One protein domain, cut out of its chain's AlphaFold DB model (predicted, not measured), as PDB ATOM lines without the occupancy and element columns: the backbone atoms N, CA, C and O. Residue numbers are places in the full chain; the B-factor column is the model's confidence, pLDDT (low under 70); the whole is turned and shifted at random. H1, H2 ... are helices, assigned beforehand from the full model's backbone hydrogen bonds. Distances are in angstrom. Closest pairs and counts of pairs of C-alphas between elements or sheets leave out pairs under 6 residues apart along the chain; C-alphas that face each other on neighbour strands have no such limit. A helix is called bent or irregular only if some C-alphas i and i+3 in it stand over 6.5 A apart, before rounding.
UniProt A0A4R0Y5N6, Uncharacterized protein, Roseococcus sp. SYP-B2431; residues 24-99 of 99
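What this domain is: This is residues 24 to 99 of the 99 residues of an uncharacterized protein of Roseococcus sp. SYP-B2431 (UniProt A0A4R0Y5N6). The model is a loose, three-armed shape: a short helical hairpin, H2 and H3, makes one arm, and two single helices, H1 and H4, stick out from the same end of it in different directions. The long arm H1 stands free over its residues 24 to 42, residues 90 to 99, of which 90 to 97 belong to H4, stand free too, and the lines of H1 and H4 are about perpendicular to each other at 88 degrees. The printed part has 76 residues with four named helices, in the order H1, H2, H3, H4, and no named strand; the class is all helix. It is only just loose, close to extended, with a radius of gyration of the C-alphas of 16.7 A, and its flat outline spans 49 by 39 by 22 A.

Where its parts are: Find C-alpha 24 at (199.618, 160.033, 103.898); from there H1 runs through residues 24 to 46, 33.5 A long, to C-alpha 46 at (181.851, 162.508, 132.235). H1 is only just irregular: C-alphas 26 and 29 are 6.54 A apart. After a tight link of two residues look for H2, residues 49 to 57, 12.7 A long. A short link of seven residues leads to H3, residues 65 to 81, 24.1 A long. After another tight link you reach H4, residues 84 to 97, 20.2 A long, ending at C-alpha 97, (162.063, 154.133, 125.670).

How they stand to each other: Begin at the hairpin of H2 and H3, which touch, with the closest C-alphas, those of Val 53 and Ala 72, 5.3 A apart. They run opposite ways at a shallow tilt of 19 degrees. Now look at Ala 46: H1 is close to H3 but not clearly touching it, with the closest C-alphas, those of Ala 46 and Leu 79, 6.8 A apart. H1 and H3 are about perpendicular, at 81 degrees. H1 and H4 are also close but not clearly touching, the closest C-alphas, those of Ala 46 and Leu 84, being 7.4 A apart. H3 and H4 are close but not clearly touching at Leu 79 and Pro 85, their closest C-alphas, 7.1 A apart; they run the same way at a steep tilt of 66 degrees. H1 and H2 meet only through their link, and H2 and H4 are apart. In H2, H3 and H4 every O i to N i+4 pair is within hydrogen-bond range, and in H1 17 of 19 are.

The domain as a whole: The two C-alphas farthest apart are those of Ala 24 and Val 61, at 50.7 A. The printed part has no cut and no long link, and it ends at Arg 99, the chain's last residue. Without the stretches that stand free, the body spans 35 by 15 by 12 A. The mean pLDDT of the printed part is 73.6; look for values under 70 at residues 24 to 33, 36, 50, 61, 63 and 98 to 99.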
ATOM      1  N   ALA A  24     200.385 158.953 103.282       54.50
ATOM      2  CA  ALA A  24     199.618 160.033 103.898       54.50
ATOM      3  C   ALA A  24     198.244 159.552 104.412       54.50
ATOM      4  O   ALA A  24     197.819 159.953 105.498       54.50
ATOM      5  N   SER A  25     197.596 158.622 103.704       51.28
ATOM      6  CA  SER A  25     196.343 157.991 104.140       51.28
ATOM      7  C   SER A  25     196.518 156.952 105.237       51.28
ATOM      8  O   SER A  25     195.555 156.660 105.926       51.28
ATOM      9  N   ALA A  26     197.719 156.425 105.474       55.34
ATOM     10  CA  ALA A  26     197.958 155.543 106.620       55.34
ATOM     11  C   ALA A  26     197.960 156.307 107.963       55.34
ATOM     12  O   ALA A  26     197.666 155.740 109.014       55.34
ATOM     13  N   THR A  27     198.271 157.609 107.946       53.38
ATOM     14  CA  THR A  27     198.469 158.425 109.162       53.38
ATOM     15  C   THR A  27     197.321 159.392 109.467       53.38
ATOM     16  O   THR A  27     197.083 159.707 110.636       53.38
ATOM     17  N   MET A  28     196.549 159.816 108.460       52.06
ATOM     18  CA  MET A  28     195.293 160.558 108.649       52.06
ATOM     19  C   MET A  28     194.235 159.834 109.511       52.06
ATOM     20  O   MET A  28     193.728 160.457 110.450       52.06
ATOM     21  N   PRO A  29     193.907 158.547 109.281       56.12
ATOM     22  CA  PRO A  29     192.900 157.840 110.063       56.12
ATOM     23  C   PRO A  29     193.387 157.585 111.486       56.12
ATOM     24  O   PRO A  29     192.570 157.563 112.396       56.12
ATOM     25  N   LEU A  30     194.701 157.474 111.718       57.03
ATOM     26  CA  LEU A  30     195.242 157.244 113.055       57.03
ATOM     27  C   LEU A  30     195.029 158.456 113.972       57.03
ATOM     28  O   LEU A  30     194.623 158.279 115.119       57.03
ATOM     29  N   ARG A  31     195.238 159.680 113.463       62.47
ATOM     30  CA  ARG A  31     194.971 160.930 114.205       62.47
ATOM     31  C   ARG A  31     193.476 161.148 114.445       62.47
ATOM     32  O   ARG A  31     193.086 161.542 115.540       62.47
ATOM     33  N   GLY A  32     192.642 160.858 113.445       61.44
ATOM     34  CA  GLY A  32     191.184 160.925 113.584       61.44
ATOM     35  C   GLY A  32     190.642 159.896 114.578       61.44
ATOM     36  O   GLY A  32     189.829 160.231 115.433       61.44
ATOM     37  N   ALA A  33     191.148 158.662 114.525       66.94
ATOM     38  CA  ALA A  33     190.753 157.584 115.423       66.94
ATOM     39  C   ALA A  33     191.197 157.840 116.865       66.94
ATOM     40  O   ALA A  33     190.415 157.609 117.781       66.94
ATOM     41  N   THR A  34     192.408 158.362 117.094       72.75
ATOM     42  CA  THR A  34     192.841 158.741 118.453       72.75
ATOM     43  C   THR A  34     192.000 159.876 119.019       72.75
ATOM     44  O   THR A  34     191.587 159.789 120.170       72.75
ATOM     45  N   ALA A  35     191.687 160.900 118.222       73.44
ATOM     46  CA  ALA A  35     190.806 161.981 118.658       73.44
ATOM     47  C   ALA A  35     189.388 161.474 118.973       73.44
ATOM     48  O   ALA A  35     188.823 161.825 120.006       73.44
ATOM     49  N   ALA A  36     188.836 160.603 118.125       69.88
ATOM     50  CA  ALA A  36     187.531 159.989 118.352       69.88
ATOM     51  C   ALA A  36     187.521 159.108 119.612       69.88
ATOM     52  O   ALA A  36     186.610 159.218 120.428       69.88
ATOM     53  N   LEU A  37     188.551 158.283 119.818       73.62
ATOM     54  CA  LEU A  37     188.693 157.455 121.018       73.62
ATOM     55  C   LEU A  37     188.845 158.304 122.282       73.62
ATOM     56  O   LEU A  37     188.218 157.992 123.291       73.62
ATOM     57  N   ALA A  38     189.626 159.385 122.222       74.75
ATOM     58  CA  ALA A  38     189.764 160.331 123.323       74.75
ATOM     59  C   ALA A  38     188.421 160.991 123.657       74.75
ATOM     60  O   ALA A  38     188.052 161.068 124.825       74.75
ATOM     61  N   LEU A  39     187.649 161.395 122.645       77.06
ATOM     62  CA  LEU A  39     186.322 161.976 122.835       77.06
ATOM     63  C   LEU A  39     185.343 160.976 123.465       77.06
ATOM     64  O   LEU A  39     184.644 161.322 124.414       77.06
ATOM     65  N   VAL A  40     185.321 159.730 122.986       70.44
ATOM     66  CA  VAL A  40     184.507 158.655 123.578       70.44
ATOM     67  C   VAL A  40     184.889 158.438 125.041       70.44
ATOM     68  O   VAL A  40     184.013 158.338 125.897       70.44
ATOM     69  N   TRP A  41     186.186 158.426 125.345       75.06
ATOM     70  CA  TRP A  41     186.679 158.322 126.715       75.06
ATOM     71  C   TRP A  41     186.236 159.492 127.591       75.06
ATOM     72  O   TRP A  41     185.784 159.259 128.708       75.06
ATOM     73  N   LEU A  42     186.306 160.727 127.092       76.38
ATOM     74  CA  LEU A  42     185.841 161.909 127.822       76.38
ATOM     75  C   LEU A  42     184.341 161.835 128.120       76.38
ATOM     76  O   LEU A  42     183.930 162.132 129.238       76.38
ATOM     77  N   ILE A  43     183.532 161.381 127.160       72.00
ATOM     78  CA  ILE A  43     182.086 161.193 127.345       72.00
ATOM     79  C   ILE A  43     181.808 160.112 128.400       72.00
ATOM     80  O   ILE A  43     180.958 160.300 129.271       72.00
ATOM     81  N   LEU A  44     182.540 158.993 128.359       71.19
ATOM     82  CA  LEU A  44     182.422 157.921 129.351       71.19
ATOM     83  C   LEU A  44     182.822 158.388 130.753       71.19
ATOM     84  O   LEU A  44     182.120 158.086 131.718       71.19
ATOM     85  N   LEU A  45     183.925 159.133 130.860       71.69
ATOM     86  CA  LEU A  45     184.415 159.683 132.122       71.69
ATOM     87  C   LEU A  45     183.424 160.699 132.696       71.69
ATOM     88  O   LEU A  45     183.151 160.700 133.894       71.69
ATOM     89  N   ALA A  46     182.836 161.523 131.832       73.25
ATOM     90  CA  ALA A  46     181.851 162.508 132.235       73.25
ATOM     91  C   ALA A  46     180.535 161.880 132.703       73.25
ATOM     92  O   ALA A  46     179.955 162.329 133.684       73.25
ATOM     93  N   GLY A  47     180.106 160.776 132.087       70.19
ATOM     94  CA  GLY A  47     178.953 160.004 132.558       70.19
ATOM     95  C   GLY A  47     179.153 159.307 133.909       70.19
ATOM     96  O   GLY A  47     178.206 158.695 134.408       70.19
ATOM     97  N   ARG A  48     180.366 159.366 134.479       73.44
ATOM     98  CA  ARG A  48     180.743 158.787 135.776       73.44
ATOM     99  C   ARG A  48     181.277 159.824 136.773       73.44
ATOM    100  O   ARG A  48     181.807 159.413 137.798       73.44
ATOM    101  N   SER A  49     181.154 161.126 136.505       72.00
ATOM    102  CA  SER A  49     181.774 162.176 137.330       72.00
ATOM    103  C   SER A  49     181.370 162.114 138.807       72.00
ATOM    104  O   SER A  49     182.246 162.129 139.665       72.00
ATOM    105  N   GLU A  50     180.084 161.929 139.110       69.12
ATOM    106  CA  GLU A  50     179.600 161.785 140.493       69.12
ATOM    107  C   GLU A  50     180.202 160.561 141.196       69.12
ATOM    108  O   GLU A  50     180.658 160.651 142.331       69.12
ATOM    109  N   ALA A  51     180.285 159.426 140.496       73.56
ATOM    110  CA  ALA A  51     180.891 158.211 141.037       73.56
ATOM    111  C   ALA A  51     182.410 158.353 141.254       73.56
ATOM    112  O   ALA A  51     182.972 157.677 142.111       73.56
ATOM    113  N   ILE A  52     183.083 159.215 140.483       72.56
ATOM    114  CA  ILE A  52     184.507 159.526 140.667       72.56
ATOM    115  C   ILE A  52     184.707 160.370 141.930       72.56
ATOM    116  O   ILE A  52     185.640 160.102 142.682       72.56
ATOM    117  N   VAL A  53     183.829 161.344 142.183       70.19
ATOM    118  CA  VAL A  53     183.848 162.145 143.418       70.19
ATOM    119  C   VAL A  53     183.587 161.255 144.633       70.19
ATOM    120  O   VAL A  53     184.373 161.270 145.577       70.19
ATOM    121  N   ASP A  54     182.555 160.411 144.585       76.12
ATOM    122  CA  ASP A  54     182.224 159.480 145.673       76.12
ATOM    123  C   ASP A  54     183.378 158.498 145.959       76.12
ATOM    124  O   ASP A  54     183.786 158.293 147.103       76.12
ATOM    125  N   ALA A  55     184.013 157.970 144.906       74.62
ATOM    126  CA  ALA A  55     185.202 157.134 145.044       74.62
ATOM    127  C   ALA A  55     186.409 157.891 145.628       74.62
ATOM    128  O   ALA A  55     187.171 157.303 146.396       74.62
ATOM    129  N   ALA A  56     186.591 159.172 145.290       70.94
ATOM    130  CA  ALA A  56     187.666 159.999 145.838       70.94
ATOM    131  C   ALA A  56     187.476 160.243 147.343       70.94
ATOM    132  O   ALA A  56     188.442 160.163 148.101       70.94
ATOM    133  N   TYR A  57     186.234 160.452 147.784       75.69
ATOM    134  CA  TYR A  57     185.878 160.561 149.200       75.69
ATOM    135  C   TYR A  57     185.988 159.235 149.966       75.69
ATOM    136  O   TYR A  57     186.185 159.240 151.180       75.69
ATOM    137  N   GLY A  58     185.905 158.100 149.270       75.06
ATOM    138  CA  GLY A  58     186.123 156.772 149.845       75.06
ATOM    139  C   GLY A  58     187.592 156.401 150.090       75.06
ATOM    140  O   GLY A  58     187.858 155.344 150.667       75.06
ATOM    141  N   LEU A  59     188.559 157.218 149.653       73.19
ATOM    142  CA  LEU A  59     189.981 156.930 149.843       73.19
ATOM    143  C   LEU A  59     190.419 157.183 151.298       73.19
ATOM    144  O   LEU A  59     189.985 158.153 151.921       73.19
ATOM    145  N   PRO A  60     191.311 156.342 151.859       71.25
ATOM    146  CA  PRO A  60     191.888 156.601 153.170       71.25
ATOM    147  C   PRO A  60     192.650 157.928 153.141       71.25
ATOM    148  O   PRO A  60     193.493 158.138 152.271       71.25
ATOM    149  N   VAL A  61     192.351 158.804 154.104       66.94
ATOM    150  CA  VAL A  61     192.940 160.147 154.193       66.94
ATOM    151  C   VAL A  61     194.453 160.023 154.383       66.94
ATOM    152  O   VAL A  61     194.937 159.646 155.451       66.94
ATOM    153  N   ALA A  62     195.193 160.318 153.321       74.12
ATOM    154  CA  ALA A  62     196.645 160.308 153.256       74.12
ATOM    155  C   ALA A  62     197.141 161.609 152.598       74.12
ATOM    156  O   ALA A  62     196.403 162.244 151.844       74.12
ATOM    157  N   PRO A  63     198.397 162.025 152.818       68.00
ATOM    158  CA  PRO A  63     198.920 163.219 152.163       68.00
ATOM    159  C   PRO A  63     198.815 163.089 150.634       68.00
ATOM    160  O   PRO A  63     199.418 162.190 150.047       68.00
ATOM    161  N   GLY A  64     198.040 163.971 149.995       70.50
ATOM    162  CA  GLY A  64     197.822 163.976 148.544       70.50
ATOM    163  C   GLY A  64     196.436 163.505 148.097       70.50
ATOM    164  O   GLY A  64     196.078 163.737 146.939       70.50
ATOM    165  N   THR A  65     195.621 162.922 148.987       76.75
ATOM    166  CA  THR A  65     194.195 162.687 148.683       76.75
ATOM    167  C   THR A  65     193.403 163.986 148.566       76.75
ATOM    168  O   THR A  65     192.479 164.037 147.762       76.75
ATOM    169  N   GLU A  66     193.798 165.061 149.257       78.00
ATOM    170  CA  GLU A  66     193.129 166.365 149.145       78.00
ATOM    171  C   GLU A  66     193.178 166.902 147.708       78.00
ATOM    172  O   GLU A  66     192.191 167.425 147.195       78.00
ATOM    173  N   THR A  67     194.309 166.716 147.025       80.31
ATOM    174  CA  THR A  67     194.482 167.137 145.632       80.31
ATOM    175  C   THR A  67     193.622 166.307 144.682       80.31
ATOM    176  O   THR A  67     193.069 166.845 143.728       80.31
ATOM    177  N   LEU A  68     193.490 165.000 144.935       76.06
ATOM    178  CA  LEU A  68     192.645 164.116 144.127       76.06
ATOM    179  C   LEU A  68     191.161 164.461 144.279       76.06
ATOM    180  O   LEU A  68     190.452 164.504 143.277       76.06
ATOM    181  N   ILE A  69     190.721 164.753 145.504       78.31
ATOM    182  CA  ILE A  69     189.354 165.202 145.789       78.31
ATOM    183  C   ILE A  69     189.086 166.530 145.070       78.31
ATOM    184  O   ILE A  69     188.143 166.607 144.289       78.31
ATOM    185  N   ALA A  70     189.969 167.523 145.212       80.19
ATOM    186  CA  ALA A  70     189.804 168.826 144.561       80.19
ATOM    187  C   ALA A  70     189.764 168.736 143.021       80.19
ATOM    188  O   ALA A  70     189.008 169.453 142.367       80.19
ATOM    189  N   VAL A  71     190.560 167.843 142.419       81.12
ATOM    190  CA  VAL A  71     190.527 167.594 140.967       81.12
ATOM    191  C   VAL A  71     189.219 166.917 140.549       81.12
ATOM    192  O   VAL A  71     188.653 167.287 139.519       81.12
ATOM    193  N   ALA A  72     188.731 165.947 141.326       78.75
ATOM    194  CA  ALA A  72     187.467 165.269 141.049       78.75
ATOM    195  C   ALA A  72     186.275 166.235 141.140       78.75
ATOM    196  O   ALA A  72     185.419 166.234 140.255       78.75
ATOM    197  N   GLU A  73     186.254 167.093 142.160       80.12
ATOM    198  CA  GLU A  73     185.247 168.143 142.331       80.12
ATOM    199  C   GLU A  73     185.293 169.153 141.187       80.12
ATOM    200  O   GLU A  73     184.283 169.364 140.522       80.12
ATOM    201  N   GLY A  74     186.471 169.698 140.866       82.62
ATOM    202  CA  GLY A  74     186.616 170.662 139.774       82.62
ATOM    203  C   GLY A  74     186.215 170.091 138.410       82.62
ATOM    204  O   GLY A  74     185.607 170.786 137.593       82.62
ATOM    205  N   TRP A  75     186.504 168.811 138.161       80.25
ATOM    206  CA  TRP A  75     186.023 168.103 136.976       80.25
ATOM    207  C   TRP A  75     184.493 167.974 136.965       80.25
ATOM    208  O   TRP A  75     183.859 168.266 135.950       80.25
ATOM    209  N   ASN A  76     183.887 167.574 138.085       81.06
ATOM    210  CA  ASN A  76     182.438 167.443 138.205       81.06
ATOM    211  C   ASN A  76     181.711 168.791 138.054       81.06
ATOM    212  O   ASN A  76     180.702 168.873 137.351       81.06
ATOM    213  N   ASP A  77     182.250 169.855 138.642       83.69
ATOM    214  CA  ASP A  77     181.715 171.211 138.535       83.69
ATOM    215  C   ASP A  77     181.778 171.718 137.095       83.69
ATOM    216  O   ASP A  77     180.791 172.245 136.578       83.69
ATOM    217  N   ALA A  78     182.899 171.494 136.402       82.12
ATOM    218  CA  ALA A  78     183.042 171.860 134.995       82.12
ATOM    219  C   ALA A  78     182.012 171.141 134.109       82.12
ATOM    220  O   ALA A  78     181.405 171.762 133.234       82.12
ATOM    221  N   LEU A  79     181.776 169.848 134.350       82.56
ATOM    222  CA  LEU A  79     180.776 169.062 133.623       82.56
ATOM    223  C   LEU A  79     179.340 169.493 133.933       82.56
ATOM    224  O   LEU A  79     178.492 169.521 133.038       82.56
ATOM    225  N   THR A  80     179.077 169.856 135.185       81.88
ATOM    226  CA  THR A  80     177.780 170.382 135.620       81.88
ATOM    227  C   THR A  80     177.508 171.745 134.987       81.88
ATOM    228  O   THR A  80     176.406 171.980 134.495       81.88
ATOM    229  N   ALA A  81     178.517 172.618 134.908       84.00
ATOM    230  CA  ALA A  81     178.396 173.947 134.311       84.00
ATOM    231  C   ALA A  81     178.015 173.902 132.821       84.00
ATOM    232  O   ALA A  81     177.275 174.762 132.348       84.00
ATOM    233  N   ILE A  82     178.481 172.889 132.085       81.94
ATOM    234  CA  ILE A  82     178.117 172.680 130.673       81.94
ATOM    235  C   ILE A  82     176.830 171.853 130.491       81.94
ATOM    236  O   ILE A  82     176.441 171.575 129.358       81.94
ATOM    237  N   GLY A  83     176.170 171.441 131.579       81.12
ATOM    238  CA  GLY A  83     174.918 170.680 131.546       81.12
ATOM    239  C   GLY A  83     175.052 169.244 131.025       81.12
ATOM    240  O   GLY A  83     174.068 168.641 130.586       81.12
ATOM    241  N   LEU A  84     176.268 168.681 131.023       79.44
ATOM    242  CA  LEU A  84     176.518 167.357 130.448       79.44
ATOM    243  C   LEU A  84     175.743 166.222 131.150       79.44
ATOM    244  O   LEU A  84     175.223 165.354 130.443       79.44
ATOM    245  N   PRO A  85     175.625 166.200 132.496       77.44
ATOM    246  CA  PRO A  85     174.887 165.151 133.196       77.44
ATOM    247  C   PRO A  85     173.426 165.055 132.745       77.44
ATOM    248  O   PRO A  85     172.928 163.960 132.492       77.44
ATOM    249  N   GLN A  86     172.752 166.194 132.563       79.00
ATOM    250  CA  GLN A  86     171.349 166.244 132.145       79.00
ATOM    251  C   GLN A  86     171.176 165.714 130.717       79.00
ATOM    252  O   GLN A  86     170.268 164.923 130.456       79.00
ATOM    253  N   VAL A  87     172.078 166.093 129.805       80.88
ATOM    254  CA  VAL A  87     172.075 165.603 128.416       80.88
ATOM    255  C   VAL A  87     172.283 164.090 128.369       80.88
ATOM    256  O   VAL A  87     171.559 163.392 127.660       80.88
ATOM    257  N   LEU A  88     173.234 163.557 129.142       81.44
ATOM    258  CA  LEU A  88     173.503 162.118 129.184       81.44
ATOM    259  C   LEU A  88     172.341 161.318 129.781       81.44
ATOM    260  O   LEU A  88     172.076 160.213 129.306       81.44
ATOM    261  N   SER A  89     171.653 161.854 130.789       80.38
ATOM    262  CA  SER A  89     170.454 161.235 131.364       80.38
ATOM    263  C   SER A  89     169.310 161.187 130.354       80.38
ATOM    264  O   SER A  89     168.783 160.107 130.099       80.38
ATOM    265  N   ALA A  90     169.014 162.303 129.681       81.94
ATOM    266  CA  ALA A  90     167.980 162.363 128.645       81.94
ATOM    267  C   ALA A  90     168.263 161.400 127.477       81.94
ATOM    268  O   ALA A  90     167.358 160.749 126.955       81.94
ATOM    269  N   LEU A  91     169.533 161.264 127.084       81.50
ATOM    270  CA  LEU A  91     169.946 160.345 126.023       81.50
ATOM    271  C   LEU A  91     169.787 158.877 126.447       81.50
ATOM    272  O   LEU A  91     169.356 158.043 125.650       81.50
ATOM    273  N   ARG A  92     170.096 158.558 127.711       82.62
ATOM    274  CA  ARG A  92     169.882 157.225 128.295       82.62
ATOM    275  C   ARG A  92     168.403 156.868 128.358       82.62
ATOM    276  O   ARG A  92     168.046 155.752 127.991       82.62
ATOM    277  N   GLU A  93     167.571 157.807 128.796       84.25
ATOM    278  CA  GLU A  93     166.120 157.641 128.829       84.25
ATOM    279  C   GLU A  93     165.579 157.402 127.423       84.25
ATOM    280  O   GLU A  93     164.959 156.370 127.201       84.25
ATOM    281  N   GLY A  94     165.914 158.249 126.446       81.56
ATOM    282  CA  GLY A  94     165.462 158.080 125.060       81.56
ATOM    283  C   GLY A  94     165.870 156.741 124.427       81.56
ATOM    284  O   GLY A  94     165.092 156.141 123.687       81.56
ATOM    285  N   LEU A  95     167.062 156.227 124.750       82.06
ATOM    286  CA  LEU A  95     167.504 154.894 124.317       82.06
ATOM    287  C   LEU A  95     166.781 153.748 125.039       82.06
ATOM    288  O   LEU A  95     166.695 152.648 124.490       82.06
ATOM    289  N   ALA A  96     166.296 153.975 126.259       79.19
ATOM    290  CA  ALA A  96     165.523 152.999 127.016       79.19
ATOM    291  C   ALA A  96     164.060 152.934 126.550       79.19
ATOM    292  O   ALA A  96     163.520 151.838 126.466       79.19
ATOM    293  N   THR A  97     163.442 154.068 126.197       78.56
ATOM    294  CA  THR A  97     162.063 154.133 125.670       78.56
ATOM    295  C   THR A  97     161.940 153.719 124.203       78.56
ATOM    296  O   THR A  97     160.839 153.444 123.741       78.56
ATOM    297  N   GLY A  98     163.046 153.707 123.453       64.25
ATOM    298  CA  GLY A  98     163.089 153.272 122.053       64.25
ATOM    299  C   GLY A  98     163.172 151.752 121.839       64.25
ATOM    300  O   GLY A  98     163.338 151.326 120.695       64.25
ATOM    301  N   ARG A  99     163.103 150.946 122.908       51.41
ATOM    302  CA  ARG A  99     162.918 149.483 122.866       51.41
ATOM    303  C   ARG A  99     161.498 149.121 123.264       51.41
ATOM    304  O   ARG A  99     161.009 148.109 122.719       51.41
TER     305      ARG A  99